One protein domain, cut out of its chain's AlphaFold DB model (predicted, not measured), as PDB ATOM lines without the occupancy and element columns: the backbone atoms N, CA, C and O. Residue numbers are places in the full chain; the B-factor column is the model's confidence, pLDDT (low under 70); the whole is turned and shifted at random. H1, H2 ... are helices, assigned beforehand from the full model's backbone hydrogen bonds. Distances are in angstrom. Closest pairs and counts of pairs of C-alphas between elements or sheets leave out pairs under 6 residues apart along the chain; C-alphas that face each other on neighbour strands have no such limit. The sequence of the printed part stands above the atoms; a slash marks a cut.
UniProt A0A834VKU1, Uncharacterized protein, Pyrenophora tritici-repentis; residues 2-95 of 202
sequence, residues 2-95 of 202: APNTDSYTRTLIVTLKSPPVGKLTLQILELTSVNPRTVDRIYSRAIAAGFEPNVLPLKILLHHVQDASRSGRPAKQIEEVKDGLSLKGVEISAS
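AT A GLANCE: This is residues 2 to 95 of the 202 residues of an uncharacterized protein of Pyrenophora tritici-repentis (UniProt A0A834VKU1). A head of four helices and a lone helix stand far from each other, joined by a long thin stretch of chain with no named element. In the head, H1 and H3 cross nearly at right angles, H2 packs on both at one end, and the short H4 packs on them elsewhere; H5 touches no helix, and the last residues fold back beside it. The printed part has 94 residues with five named helices, H1 to H5 in chain order, and no named strand; the class is all helix, though only 45 of the 94 residues are in named helices. The whole is only just extended, close to loose, with a radius of gyration of the C-alphas of 19.0 A, and its flat outline spans 56 by 30 by 17 A, the length coming from the stretch that leads out to H5.

HOW THE PARTS SIT: H1, residues 7 to 17, is one of two hubs, touching three helices. It touches H2, residues 25 to 32, where the closest C-alphas, those of Ile 13 and Ile 28, are 7.0 A apart. The two run opposite ways at a steep tilt of 35.1 degrees, only just past shallow, and form a helical hairpin. H1 also touches H3, residues 36 to 48, with the closest C-alphas, those of Val 14 and Tyr 43, 5.7 A apart; their lines are about perpendicular at 88 degrees. H3 is the other hub, and also touches three helices. With its residues 36 to 40 alone H3 touches H2; the closest C-alphas, those of Thr 25 and Pro 36, are 5.8 A apart, and the lines are about perpendicular at 83 degrees. The helix packing is mostly crossed: of the three touching pairs with a tilt, 0 are at a shallow tilt. H3 touches H4, residues 62 to 65, with its residues 42 to 47 alone; the closest C-alphas, those of Ala 46 and His 64, are 4.7 A apart. H4 and H1 only just touch, with 3 pairs of C-alphas within 8 A, the closest being those of Ser 7 and Val 65 at 5.9 A. H2 and H4 are apart. H5, residues 78 to 86, is apart from H1, H2, H3 and H4. In H1, H2, H3 and H5 every O i to N i+4 pair is within hydrogen-bond range; H4 is too short for such a pair, and its 1 pair of O i to N i+3 is within range.

IN THESE COORDINATES: H1 begins at C-alpha 7, (121.581, 225.224, 111.164), and measures 15.4 A from first to last C-alpha. H2 measures 10.2 A. H3, the longest helix with 13 residues, measures 18.4 A and ends at C-alpha 48, (134.304, 215.075, 113.288). H4, four residues, measures 5.5 A. H5 measures 11.9 A and ends at C-alpha 86, (152.793, 241.119, 116.363).

THE WHOLE: The two C-alphas farthest apart, those of Glu 30 and Lys 88, are 57.3 A apart. The printed part has no cut. The link from H1 to H2 is short and that from H2 to H3 is tight, while H3 to H4, with 13 residues, and H4 to H5, with 12, are long links. Residues 69 to 75 stand free, as do residues 84 to 89, of which 84 to 86 belong to H5. The mean pLDDT of the printed part is 79.5; it is under 70 at residues 2 to 5, residue 68 and residues 70 to 95, and the mean for H5 is 54.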
ATOM      1  N   ALA A   2     121.531 227.836  99.889       52.72
ATOM      2  CA  ALA A   2     120.754 226.697  99.398       52.72
ATOM      3  C   ALA A   2     119.599 226.448 100.391       52.72
ATOM      4  O   ALA A   2     119.869 226.450 101.593       52.72
ATOM      5  N   PRO A   3     118.347 226.292  99.928       53.28
ATOM      6  CA  PRO A   3     117.165 226.388 100.789       53.28
ATOM      7  C   PRO A   3     117.071 225.316 101.892       53.28
ATOM      8  O   PRO A   3     116.369 225.532 102.867       53.28
ATOM      9  N   ASN A   4     117.844 224.224 101.824       58.75
ATOM     10  CA  ASN A   4     117.696 223.065 102.721       58.75
ATOM     11  C   ASN A   4     118.986 222.738 103.493       58.75
ATOM     12  O   ASN A   4     119.408 221.583 103.580       58.75
ATOM     13  N   THR A   5     119.735 223.745 103.946       68.38
ATOM     14  CA  THR A   5     121.005 223.502 104.661       68.38
ATOM     15  C   THR A   5     121.284 224.548 105.736       68.38
ATOM     16  O   THR A   5     122.430 224.955 105.936       68.38
ATOM     17  N   ASP A   6     120.232 225.000 106.407       85.44
ATOM     18  CA  ASP A   6     120.325 225.872 107.573       85.44
ATOM     19  C   ASP A   6     120.793 225.087 108.827       85.44
ATOM     20  O   ASP A   6     120.817 223.851 108.840       85.44
ATOM     21  N   SER A   7     121.203 225.806 109.875       89.12
ATOM     22  CA  SER A   7     121.581 225.224 111.164       89.12
ATOM     23  C   SER A   7     120.473 224.380 111.807       89.12
ATOM     24  O   SER A   7     120.756 223.276 112.252       89.12
ATOM     25  N   TYR A   8     119.217 224.821 111.821       91.06
ATOM     26  CA  TYR A   8     118.113 224.084 112.440       91.06
ATOM     27  C   TYR A   8     117.853 222.753 111.729       91.06
ATOM     28  O   TYR A   8     117.748 221.714 112.379       91.06
ATOM     29  N   THR A   9     117.854 222.761 110.394       91.50
ATOM     30  CA  THR A   9     117.703 221.549 109.574       91.50
ATOM     31  C   THR A   9     118.803 220.527 109.875       91.50
ATOM     32  O   THR A   9     118.548 219.331 110.002       91.50
ATOM     33  N   ARG A  10     120.048 220.985 110.033       92.50
ATOM     34  CA  ARG A  10     121.177 220.118 110.402       92.50
ATOM     35  C   ARG A  10     121.052 219.580 111.823       92.50
ATOM     36  O   ARG A  10     121.317 218.399 112.021       92.50
ATOM     37  N   THR A  11     120.631 220.403 112.783       94.12
ATOM     38  CA  THR A  11     120.353 219.955 114.156       94.12
ATOM     39  C   THR A  11     119.308 218.845 114.147       94.12
ATOM     40  O   THR A  11     119.540 217.787 114.726       94.12
ATOM     41  N   LEU A  12     118.207 219.043 113.413       93.38
ATOM     42  CA  LEU A  12     117.153 218.045 113.250       93.38
ATOM     43  C   LEU A  12     117.710 216.737 112.664       93.38
ATOM     44  O   LEU A  12     117.477 215.661 113.209       93.38
ATOM     45  N   ILE A  13     118.529 216.815 111.614       93.94
ATOM     46  CA  ILE A  13     119.181 215.639 111.021       93.94
ATOM     47  C   ILE A  13     120.068 214.903 112.034       93.94
ATOM     48  O   ILE A  13     119.983 213.679 112.137       93.94
ATOM     49  N   VAL A  14     120.901 215.626 112.793       94.31
ATOM     50  CA  VAL A  14     121.778 215.027 113.813       94.31
ATOM     51  C   VAL A  14     120.944 214.347 114.897       94.31
ATOM     52  O   VAL A  14     121.245 213.209 115.249       94.31
ATOM     53  N   THR A  15     119.855 214.970 115.365       93.94
ATOM     54  CA  THR A  15     118.953 214.347 116.350       93.94
ATOM     55  C   THR A  15     118.298 213.073 115.827       93.94
ATOM     56  O   THR A  15     118.363 212.046 116.495       93.94
ATOM     57  N   LEU A  16     117.719 213.104 114.621       94.25
ATOM     58  CA  LEU A  16     116.963 211.979 114.064       94.25
ATOM     59  C   LEU A  16     117.858 210.773 113.778       94.25
ATOM     60  O   LEU A  16     117.431 209.630 113.941       94.25
ATOM     61  N   LYS A  17     119.096 211.032 113.348       93.81
ATOM     62  CA  LYS A  17     120.067 209.994 113.003       93.81
ATOM     63  C   LYS A  17     120.842 209.461 114.211       93.81
ATOM     64  O   LYS A  17     121.458 208.403 114.105       93.81
ATOM     65  N   SER A  18     120.823 210.168 115.343       93.44
ATOM     66  CA  SER A  18     121.486 209.706 116.564       93.44
ATOM     67  C   SER A  18     120.876 208.376 117.038       93.44
ATOM     68  O   SER A  18     119.653 208.234 116.986       93.44
ATOM     69  N   PRO A  19     121.679 207.417 117.538       91.88
ATOM     70  CA  PRO A  19     121.227 206.086 117.953       91.88
ATOM     71  C   PRO A  19     120.014 206.052 118.894       91.88
ATOM     72  O   PRO A  19     119.174 205.178 118.699       91.88
ATOM     73  N   PRO A  20     119.844 206.992 119.850       87.81
ATOM     74  CA  PRO A  20     118.652 207.019 120.700       87.81
ATOM     75  C   PRO A  20     117.330 207.205 119.937       87.81
ATOM     76  O   PRO A  20     116.287 206.784 120.424       87.81
ATOM     77  N   VAL A  21     117.360 207.837 118.757       88.75
ATOM     78  CA  VAL A  21     116.184 208.036 117.889       88.75
ATOM     79  C   VAL A  21     116.180 207.042 116.724       88.75
ATOM     80  O   VAL A  21     115.130 206.520 116.356       88.75
ATOM     81  N   GLY A  22     117.353 206.768 116.143       87.25
ATOM     82  CA  GLY A  22     117.585 205.641 115.239       87.25
ATOM     83  C   GLY A  22     116.824 205.674 113.908       87.25
ATOM     84  O   GLY A  22     116.559 204.615 113.341       87.25
ATOM     85  N   LYS A  23     116.445 206.850 113.382       92.56
ATOM     86  CA  LYS A  23     115.715 206.932 112.101       92.56
ATOM     87  C   LYS A  23     116.606 206.565 110.918       92.56
ATOM     88  O   LYS A  23     117.772 206.955 110.834       92.56
ATOM     89  N   LEU A  24     116.014 205.870 109.948       93.25
ATOM     90  CA  LEU A  24     116.689 205.524 108.699       93.25
ATOM     91  C   LEU A  24     116.888 206.771 107.829       93.25
ATOM     92  O   LEU A  24     116.028 207.648 107.773       93.25
ATOM     93  N   THR A  25     117.986 206.826 107.071       92.00
ATOM     94  CA  THR A  25     118.300 207.969 106.193       92.00
ATOM     95  C   THR A  25     117.184 208.267 105.178       92.00
ATOM     96  O   THR A  25     116.954 209.428 104.854       92.00
ATOM     97  N   LEU A  26     116.457 207.242 104.711       91.50
ATOM     98  CA  LEU A  26     115.307 207.406 103.809       91.50
ATOM     99  C   LEU A  26     114.125 208.115 104.488       91.50
ATOM    100  O   LEU A  26     113.531 209.008 103.900       91.50
ATOM    101  N   GLN A  27     113.848 207.802 105.754       92.62
ATOM    102  CA  GLN A  27     112.810 208.489 106.532       92.62
ATOM    103  C   GLN A  27     113.200 209.947 106.803       92.62
ATOM    104  O   GLN A  27     112.365 210.847 106.792       92.62
ATOM    105  N   ILE A  28     114.493 210.207 107.021       92.69
ATOM    106  CA  ILE A  28     115.006 211.572 107.194       92.69
ATOM    107  C   ILE A  28     114.864 212.373 105.892       92.69
ATOM    108  O   ILE A  28     114.551 213.563 105.951       92.69
ATOM    109  N   LEU A  29     115.048 211.744 104.726       91.94
ATOM    110  CA  LEU A  29     114.795 212.371 103.425       91.94
ATOM    111  C   LEU A  29     113.328 212.792 103.290       91.94
ATOM    112  O   LEU A  29     113.077 213.928 102.901       91.94
ATOM    113  N   GLU A  30     112.381 211.921 103.636       91.50
ATOM    114  CA  GLU A  30     110.947 212.239 103.585       91.50
ATOM    115  C   GLU A  30     110.590 213.419 104.502       91.50
ATOM    116  O   GLU A  30     109.854 214.315 104.099       91.50
ATOM    117  N   LEU A  31     111.171 213.473 105.706       89.12
ATOM    118  CA  LEU A  31     110.896 214.528 106.688       89.12
ATOM    119  C   LEU A  31     111.561 215.871 106.365       89.12
ATOM    120  O   LEU A  31     110.994 216.925 106.639       89.12
ATOM    121  N   THR A  32     112.787 215.851 105.841       88.56
ATOM    122  CA  THR A  32     113.620 217.064 105.700       88.56
ATOM    123  C   THR A  32     113.824 217.502 104.254       88.56
ATOM    124  O   THR A  32     114.376 218.572 104.012       88.56
ATOM    125  N   SER A  33     113.411 216.688 103.276       89.06
ATOM    126  CA  SER A  33     113.692 216.898 101.847       89.06
ATOM    127  C   SER A  33     115.190 217.067 101.532       89.06
ATOM    128  O   SER A  33     115.573 217.700 100.542       89.06
ATOM    129  N   VAL A  34     116.071 216.511 102.375       88.62
ATOM    130  CA  VAL A  34     117.529 216.544 102.197       88.62
ATOM    131  C   VAL A  34     118.007 215.219 101.622       88.62
ATOM    132  O   VAL A  34     117.740 214.152 102.167       88.62
ATOM    133  N   ASN A  35     118.772 215.289 100.529       90.88
ATOM    134  CA  ASN A  35     119.327 214.107  99.869       90.88
ATOM    135  C   ASN A  35     120.089 213.205 100.871       90.88
ATOM    136  O   ASN A  35     120.896 213.736 101.642       90.88
ATOM    137  N   PRO A  36     119.941 211.866 100.811       92.19
ATOM    138  CA  PRO A  36     120.604 210.930 101.725       92.19
ATOM    139  C   PRO A  36     122.116 211.145 101.868       92.19
ATOM    140  O   PRO A  36     122.641 211.169 102.979       92.19
ATOM    141  N   ARG A  37     122.821 211.432 100.763       92.06
ATOM    142  CA  ARG A  37     124.266 211.736 100.796       92.06
ATOM    143  C   ARG A  37     124.580 212.975 101.629       92.06
ATOM    144  O   ARG A  37     125.638 213.074 102.244       92.06
ATOM    145  N   THR A  38     123.680 213.955 101.613       91.31
ATOM    146  CA  THR A  38     123.832 215.184 102.395       91.31
ATOM    147  C   THR A  38     123.538 214.931 103.869       91.31
ATOM    148  O   THR A  38     124.279 215.453 104.697       91.31
ATOM    149  N   VAL A  39     122.545 214.095 104.189       92.81
ATOM    150  CA  VAL A  39     122.260 213.638 105.560       92.81
ATOM    151  C   VAL A  39     123.488 212.965 106.174       92.81
ATOM    152  O   VAL A  39     123.951 213.384 107.235       92.81
ATOM    153  N   ASP A  40     124.075 211.990 105.477       93.56
ATOM    154  CA  ASP A  40     125.263 211.277 105.962       93.56
ATOM    155  C   ASP A  40     126.453 212.225 106.135       93.56
ATOM    156  O   ASP A  40     127.110 212.225 107.172       93.56
ATOM    157  N   ARG A  41     126.678 213.123 105.167       92.81
ATOM    158  CA  ARG A  41     127.742 214.132 105.244       92.81
ATOM    159  C   ARG A  41     127.574 215.083 106.433       92.81
ATOM    160  O   ARG A  41     128.576 215.468 107.030       92.81
ATOM    161  N   ILE A  42     126.348 215.504 106.745       92.69
ATOM    162  CA  ILE A  42     126.061 216.359 107.907       92.69
ATOM    163  C   ILE A  42     126.395 215.602 109.193       92.69
ATOM    164  O   ILE A  42     127.114 216.129 110.039       92.69
ATOM    165  N   TYR A  43     125.947 214.353 109.307       93.81
ATOM    166  CA  TYR A  43     126.181 213.530 110.490       93.81
ATOM    167  C   TYR A  43     127.667 213.220 110.714       93.81
ATOM    168  O   TYR A  43     128.183 213.426 111.810       93.81
ATOM    169  N   SER A  44     128.400 212.827 109.665       94.06
ATOM    170  CA  SER A  44     129.848 212.598 109.753       94.06
ATOM    171  C   SER A  44     130.623 213.858 110.145       94.06
ATOM    172  O   SER A  44     131.607 213.764 110.874       94.06
ATOM    173  N   ARG A  45     130.192 215.047 109.695       92.44
ATOM    174  CA  ARG A  45     130.810 216.316 110.115       92.44
ATOM    175  C   ARG A  45     130.552 216.634 111.580       92.44
ATOM    176  O   ARG A  45     131.474 217.105 112.232       92.44
ATOM    177  N   ALA A  46     129.346 216.374 112.082       93.56
ATOM    178  CA  ALA A  46     129.043 216.566 113.495       93.56
ATOM    179  C   ALA A  46     129.961 215.693 114.367       93.56
ATOM    180  O   ALA A  46     130.568 216.205 115.303       93.56
ATOM    181  N   ILE A  47     130.146 214.416 114.002       93.81
ATOM    182  CA  ILE A  47     131.084 213.505 114.687       93.81
ATOM    183  C   ILE A  47     132.518 214.045 114.621       93.81
ATOM    184  O   ILE A  47     133.200 214.114 115.638       93.81
ATOM    185  N   ALA A  48     132.971 214.488 113.444       92.38
ATOM    186  CA  ALA A  48     134.304 215.075 113.288       92.38
ATOM    187  C   ALA A  48     134.500 216.371 114.101       92.38
ATOM    188  O   ALA A  48     135.628 216.708 114.448       92.38
ATOM    189  N   ALA A  49     133.415 217.085 114.408       90.44
ATOM    190  CA  ALA A  49     133.407 218.270 115.259       90.44
ATOM    191  C   ALA A  49     133.290 217.950 116.764       90.44
ATOM    192  O   ALA A  49     133.191 218.882 117.555       90.44
ATOM    193  N   GLY A  50     133.305 216.670 117.159       92.44
ATOM    194  CA  GLY A  50     133.283 216.237 118.562       92.44
ATOM    195  C   GLY A  50     131.911 215.827 119.103       92.44
ATOM    196  O   GLY A  50     131.767 215.633 120.305       92.44
ATOM    197  N   PHE A  51     130.893 215.676 118.251       94.31
ATOM    198  CA  PHE A  51     129.601 215.153 118.691       94.31
ATOM    199  C   PHE A  51     129.694 213.659 119.035       94.31
ATOM    200  O   PHE A  51     130.011 212.841 118.170       94.31
ATOM    201  N   GLU A  52     129.348 213.300 120.274       92.94
ATOM    202  CA  GLU A  52     129.305 211.915 120.749       92.94
ATOM    203  C   GLU A  52     127.865 211.362 120.733       92.94
ATOM    204  O   GLU A  52     127.067 211.677 121.619       92.94
ATOM    205  N   PRO A  53     127.499 210.517 119.749       91.31
ATOM    206  CA  PRO A  53     126.113 210.087 119.548       91.31
ATOM    207  C   PRO A  53     125.607 209.057 120.570       91.31
ATOM    208  O   PRO A  53     124.398 208.865 120.698       91.31
ATOM    209  N   ASN A  54     126.514 208.378 121.275       90.12
ATOM    210  CA  ASN A  54     126.183 207.293 122.204       90.12
ATOM    211  C   ASN A  54     125.968 207.775 123.647       90.12
ATOM    212  O   ASN A  54     125.598 206.978 124.505       90.12
ATOM    213  N   VAL A  55     126.216 209.056 123.928       89.19
ATOM    214  CA  VAL A  55     126.091 209.617 125.274       89.19
ATOM    215  C   VAL A  55     124.706 210.231 125.448       89.19
ATOM    216  O   VAL A  55     124.253 211.040 124.638       89.19
ATOM    217  N   LEU A  56     124.043 209.851 126.539       86.31
ATOM    218  CA  LEU A  56     122.808 210.476 126.994       86.31
ATOM    219  C   LEU A  56     123.110 211.419 128.167       86.31
ATOM    220  O   LEU A  56     123.905 211.062 129.039       86.31
ATOM    221  N   PRO A  57     122.480 212.603 128.234       87.88
ATOM    222  CA  PRO A  57     121.575 213.200 127.243       87.88
ATOM    223  C   PRO A  57     122.311 213.668 125.973       87.88
ATOM    224  O   PRO A  57     123.482 214.036 126.037       87.88
ATOM    225  N   LEU A  58     121.613 213.701 124.827       89.31
ATOM    226  CA  LEU A  58     122.186 214.166 123.556       89.31
ATOM    227  C   LEU A  58     122.610 215.641 123.658       89.31
ATOM    228  O   LEU A  58     121.772 216.541 123.705       89.31
ATOM    229  N   LYS A  59     123.920 215.895 123.660       91.25
ATOM    230  CA  LYS A  59     124.498 217.247 123.716       91.25
ATOM    231  C   LYS A  59     124.862 217.728 122.314       91.25
ATOM    232  O   LYS A  59     125.962 217.484 121.823       91.25
ATOM    233  N   ILE A  60     123.941 218.434 121.661       92.56
ATOM    234  CA  ILE A  60     124.200 219.062 120.359       92.56
ATOM    235  C   ILE A  60     124.500 220.542 120.578       92.56
ATOM    236  O   ILE A  60     123.617 221.329 120.906       92.56
ATOM    237  N   LEU A  61     125.764 220.914 120.400       92.25
ATOM    238  CA  LEU A  61     126.233 222.288 120.505       92.25
ATOM    239  C   LEU A  61     126.273 222.945 119.124       92.25
ATOM    240  O   LEU A  61     126.393 222.280 118.094       92.25
ATOM    241  N   LEU A  62     126.210 224.277 119.105       90.56
ATOM    242  CA  LEU A  62     126.158 225.065 117.873       90.56
ATOM    243  C   LEU A  62     127.343 224.779 116.927       90.56
ATOM    244  O   LEU A  62     127.162 224.703 115.712       90.56
ATOM    245  N   HIS A  63     128.540 224.547 117.472       88.25
ATOM    246  CA  HIS A  63     129.741 224.256 116.683       88.25
ATOM    247  C   HIS A  63     129.712 222.887 115.980       88.25
ATOM    248  O   HIS A  63     130.408 222.719 114.985       88.25
ATOM    249  N   HIS A  64     128.879 221.932 116.418       91.06
ATOM    250  CA  HIS A  64     128.694 220.658 115.705       91.06
ATOM    251  C   HIS A  64     127.949 220.837 114.372       91.06
ATOM    252  O   HIS A  64     128.008 219.984 113.488       91.06
ATOM    253  N   VAL A  65     127.197 221.932 114.250       90.56
ATOM    254  CA  VAL A  65     126.207 222.153 113.193       90.56
ATOM    255  C   VAL A  65     126.620 223.271 112.227       90.56
ATOM    256  O   VAL A  65     126.255 223.267 111.041       90.56
ATOM    257  N   GLN A  66     127.391 224.240 112.718       86.38
ATOM    258  CA  GLN A  66     127.937 225.316 111.902       86.38
ATOM    259  C   GLN A  66     128.914 224.785 110.846       86.38
ATOM    260  O   GLN A  66     129.626 223.804 111.049       86.38
ATOM    261  N   ASP A  67     128.940 225.435 109.678       80.12
ATOM    262  CA  ASP A  67     129.970 225.125 108.691       80.12
ATOM    263  C   ASP A  67     131.321 225.611 109.213       80.12
ATOM    264  O   ASP A  67     131.466 226.776 109.585       80.12
ATOM    265  N   ALA A  68     132.321 224.731 109.169       69.81
ATOM    266  CA  ALA A  68     133.698 225.145 109.365       69.81
ATOM    267  C   ALA A  68     134.033 226.276 108.388       69.81
ATOM    268  O   ALA A  68     133.588 226.271 107.227       69.81
ATOM    269  N   SER A  69     134.846 227.230 108.846       71.75
ATOM    270  CA  SER A  69     135.439 228.230 107.968       71.75
ATOM    271  C   SER A  69     136.029 227.498 106.768       71.75
ATOM    272  O   SER A  69     136.873 226.614 106.923       71.75
ATOM    273  N   ARG A  70     135.523 227.800 105.565       62.16
ATOM    274  CA  ARG A  70     136.023 227.158 104.347       62.16
ATOM    275  C   ARG A  70     137.532 227.342 104.341       62.16
ATOM    276  O   ARG A  70     137.985 228.475 104.516       62.16
ATOM    277  N   SER A  71     138.286 226.268 104.121       53.50
ATOM    278  CA  SER A  71     139.697 226.385 103.777       53.50
ATOM    279  C   SER A  71     139.759 227.150 102.458       53.50
ATOM    280  O   SER A  71     139.605 226.617 101.358       53.50
ATOM    281  N   GLY A  72     139.839 228.471 102.577       54.00
ATOM    282  CA  GLY A  72     140.009 229.344 101.443       54.00
ATOM    283  C   GLY A  72     141.337 229.031 100.772       54.00
ATOM    284  O   GLY A  72     142.181 228.291 101.282       54.00
ATOM    285  N   ARG A  73     141.562 229.673  99.627       47.88
ATOM    286  CA  ARG A  73     142.927 229.869  99.140       47.88
ATOM    287  C   ARG A  73     143.779 230.337 100.331       47.88
ATOM    288  O   ARG A  73     143.315 231.269 100.993       47.88
ATOM    289  N   PRO A  74     144.964 229.749 100.591       51.34
ATOM    290  CA  PRO A  74     145.819 230.202 101.680       51.34
ATOM    291  C   PRO A  74     145.911 231.720 101.613       51.34
ATOM    292  O   PRO A  74     146.068 232.287 100.516       51.34
ATOM    293  N   ALA A  75     145.698 232.370 102.760       48.25
ATOM    294  CA  ALA A  75     145.796 233.813 102.845       48.25
ATOM    295  C   ALA A  75     147.124 234.218 102.195       48.25
ATOM    296  O   ALA A  75     148.133 233.520 102.317       48.25
ATOM    297  N   LYS A  76     147.129 235.322 101.431       55.06
ATOM    298  CA  LYS A  76     148.414 235.924 101.042       55.06
ATOM    299  C   LYS A  76     149.236 236.023 102.331       55.06
ATOM    300  O   LYS A  76     148.641 236.367 103.345       55.06
ATOM    301  N   GLN A  77     150.543 235.791 102.246       54.72
ATOM    302  CA  GLN A  77     151.590 235.906 103.284       54.72
ATOM    303  C   GLN A  77     151.519 237.121 104.245       54.72
ATOM    304  O   GLN A  77     152.393 237.311 105.069       54.72
ATOM    305  N   ILE A  78     150.507 237.972 104.125       51.12
ATOM    306  CA  ILE A  78     150.171 239.119 104.951       51.12
ATOM    307  C   ILE A  78     149.832 238.708 106.390       51.12
ATOM    308  O   ILE A  78     150.244 239.430 107.284       51.12
ATOM    309  N   GLU A  79     149.134 237.588 106.631       52.47
ATOM    310  CA  GLU A  79     148.881 237.134 108.014       52.47
ATOM    311  C   GLU A  79     150.162 236.583 108.659       52.47
ATOM    312  O   GLU A  79     150.475 236.995 109.759       52.47
ATOM    313  N   GLU A  80     151.004 235.821 107.943       55.78
ATOM    314  CA  GLU A  80     152.348 235.452 108.444       55.78
ATOM    315  C   GLU A  80     153.228 236.686 108.724       55.78
ATOM    316  O   GLU A  80     153.968 236.730 109.704       55.78
ATOM    317  N   VAL A  81     153.144 237.719 107.876       55.91
ATOM    318  CA  VAL A  81     153.841 238.999 108.083       55.91
ATOM    319  C   VAL A  81     153.260 239.764 109.276       55.91
ATOM    320  O   VAL A  81     154.020 240.387 110.010       55.91
ATOM    321  N   LYS A  82     151.944 239.705 109.500       54.62
ATOM    322  CA  LYS A  82     151.258 240.321 110.641       54.62
ATOM    323  C   LYS A  82     151.570 239.590 111.945       54.62
ATOM    324  O   LYS A  82     151.920 240.253 112.909       54.62
ATOM    325  N   ASP A  83     151.537 238.262 111.960       55.56
ATOM    326  CA  ASP A  83     151.921 237.436 113.106       55.56
ATOM    327  C   ASP A  83     153.404 237.659 113.444       55.56
ATOM    328  O   ASP A  83     153.758 237.879 114.601       55.56
ATOM    329  N   GLY A  84     154.271 237.750 112.428       57.84
ATOM    330  CA  GLY A  84     155.684 238.106 112.589       57.84
ATOM    331  C   GLY A  84     155.946 239.542 113.077       57.84
ATOM    332  O   GLY A  84     156.997 239.800 113.665       57.84
ATOM    333  N   LEU A  85     155.019 240.477 112.845       50.84
ATOM    334  CA  LEU A  85     155.063 241.865 113.337       50.84
ATOM    335  C   LEU A  85     154.440 242.004 114.733       50.84
ATOM    336  O   LEU A  85     154.946 242.777 115.545       50.84
ATOM    337  N   SER A  86     153.418 241.207 115.041       52.41
ATOM    338  CA  SER A  86     152.793 241.119 116.363       52.41
ATOM    339  C   SER A  86     153.758 240.514 117.389       52.41
ATOM    340  O   SER A  86     153.938 241.066 118.470       52.41
ATOM    341  N   LEU A  87     154.533 239.495 116.992       54.66
ATOM    342  CA  LEU A  87     155.670 238.970 117.771       54.66
ATOM    343  C   LEU A  87     156.762 240.021 118.054       54.66
ATOM    344  O   LEU A  87     157.573 239.840 118.959       54.66
ATOM    345  N   LYS A  88     156.796 241.117 117.285       55.97
ATOM    346  CA  LYS A  88     157.705 242.262 117.464       55.97
ATOM    347  C   LYS A  88     157.014 243.484 118.091       55.97
ATOM    348  O   LYS A  88     157.626 244.547 118.151       55.97
ATOM    349  N   GLY A  89     155.768 243.337 118.552       54.22
ATOM    350  CA  GLY A  89     155.008 244.358 119.282       54.22
ATOM    351  C   GLY A  89     154.320 245.419 118.419       54.22
ATOM    352  O   GLY A  89     153.938 246.461 118.939       54.22
ATOM    353  N   VAL A  90     154.174 245.196 117.108       56.19
ATOM    354  CA  VAL A  90     153.586 246.175 116.182       56.19
ATOM    355  C   VAL A  90     152.310 245.609 115.562       56.19
ATOM    356  O   VAL A  90     152.352 244.829 114.608       56.19
ATOM    357  N   GLU A  91     151.157 246.018 116.091       57.44
ATOM    358  CA  GLU A  91     149.850 245.646 115.547       57.44
ATOM    359  C   GLU A  91     149.472 246.545 114.364       57.44
ATOM    360  O   GLU A  91     149.215 247.739 114.513       57.44
ATOM    361  N   ILE A  92     149.426 245.978 113.156       61.81
ATOM    362  CA  ILE A  92     148.984 246.691 111.951       61.81
ATOM    363  C   ILE A  92     147.967 245.835 111.197       61.81
ATOM    364  O   ILE A  92     148.121 244.622 111.052       61.81
ATOM    365  N   SER A  93     146.931 246.481 110.651       67.56
ATOM    366  CA  SER A  93     145.948 245.803 109.804       67.56
ATOM    367  C   SER A  93     146.553 245.361 108.459       67.56
ATOM    368  O   SER A  93     147.294 246.100 107.804       67.56
ATOM    369  N   ALA A  94     146.165 244.174 107.984       62.94
ATOM    370  CA  ALA A  94     146.560 243.628 106.680       62.94
ATOM    371  C   ALA A  94     146.266 244.585 105.501       62.94
ATOM    372  O   ALA A  94     146.993 244.630 104.502       62.94
ATOM    373  N   SER A  95     145.204 245.382 105.631       63.19
ATOM    374  CA  SER A  95     144.772 246.382 104.654       63.19
ATOM    375  C   SER A  95     145.764 247.538 104.526       63.19
ATOM    376  O   SER A  95     146.012 248.017 103.416       63.19
TER     377      SER A  95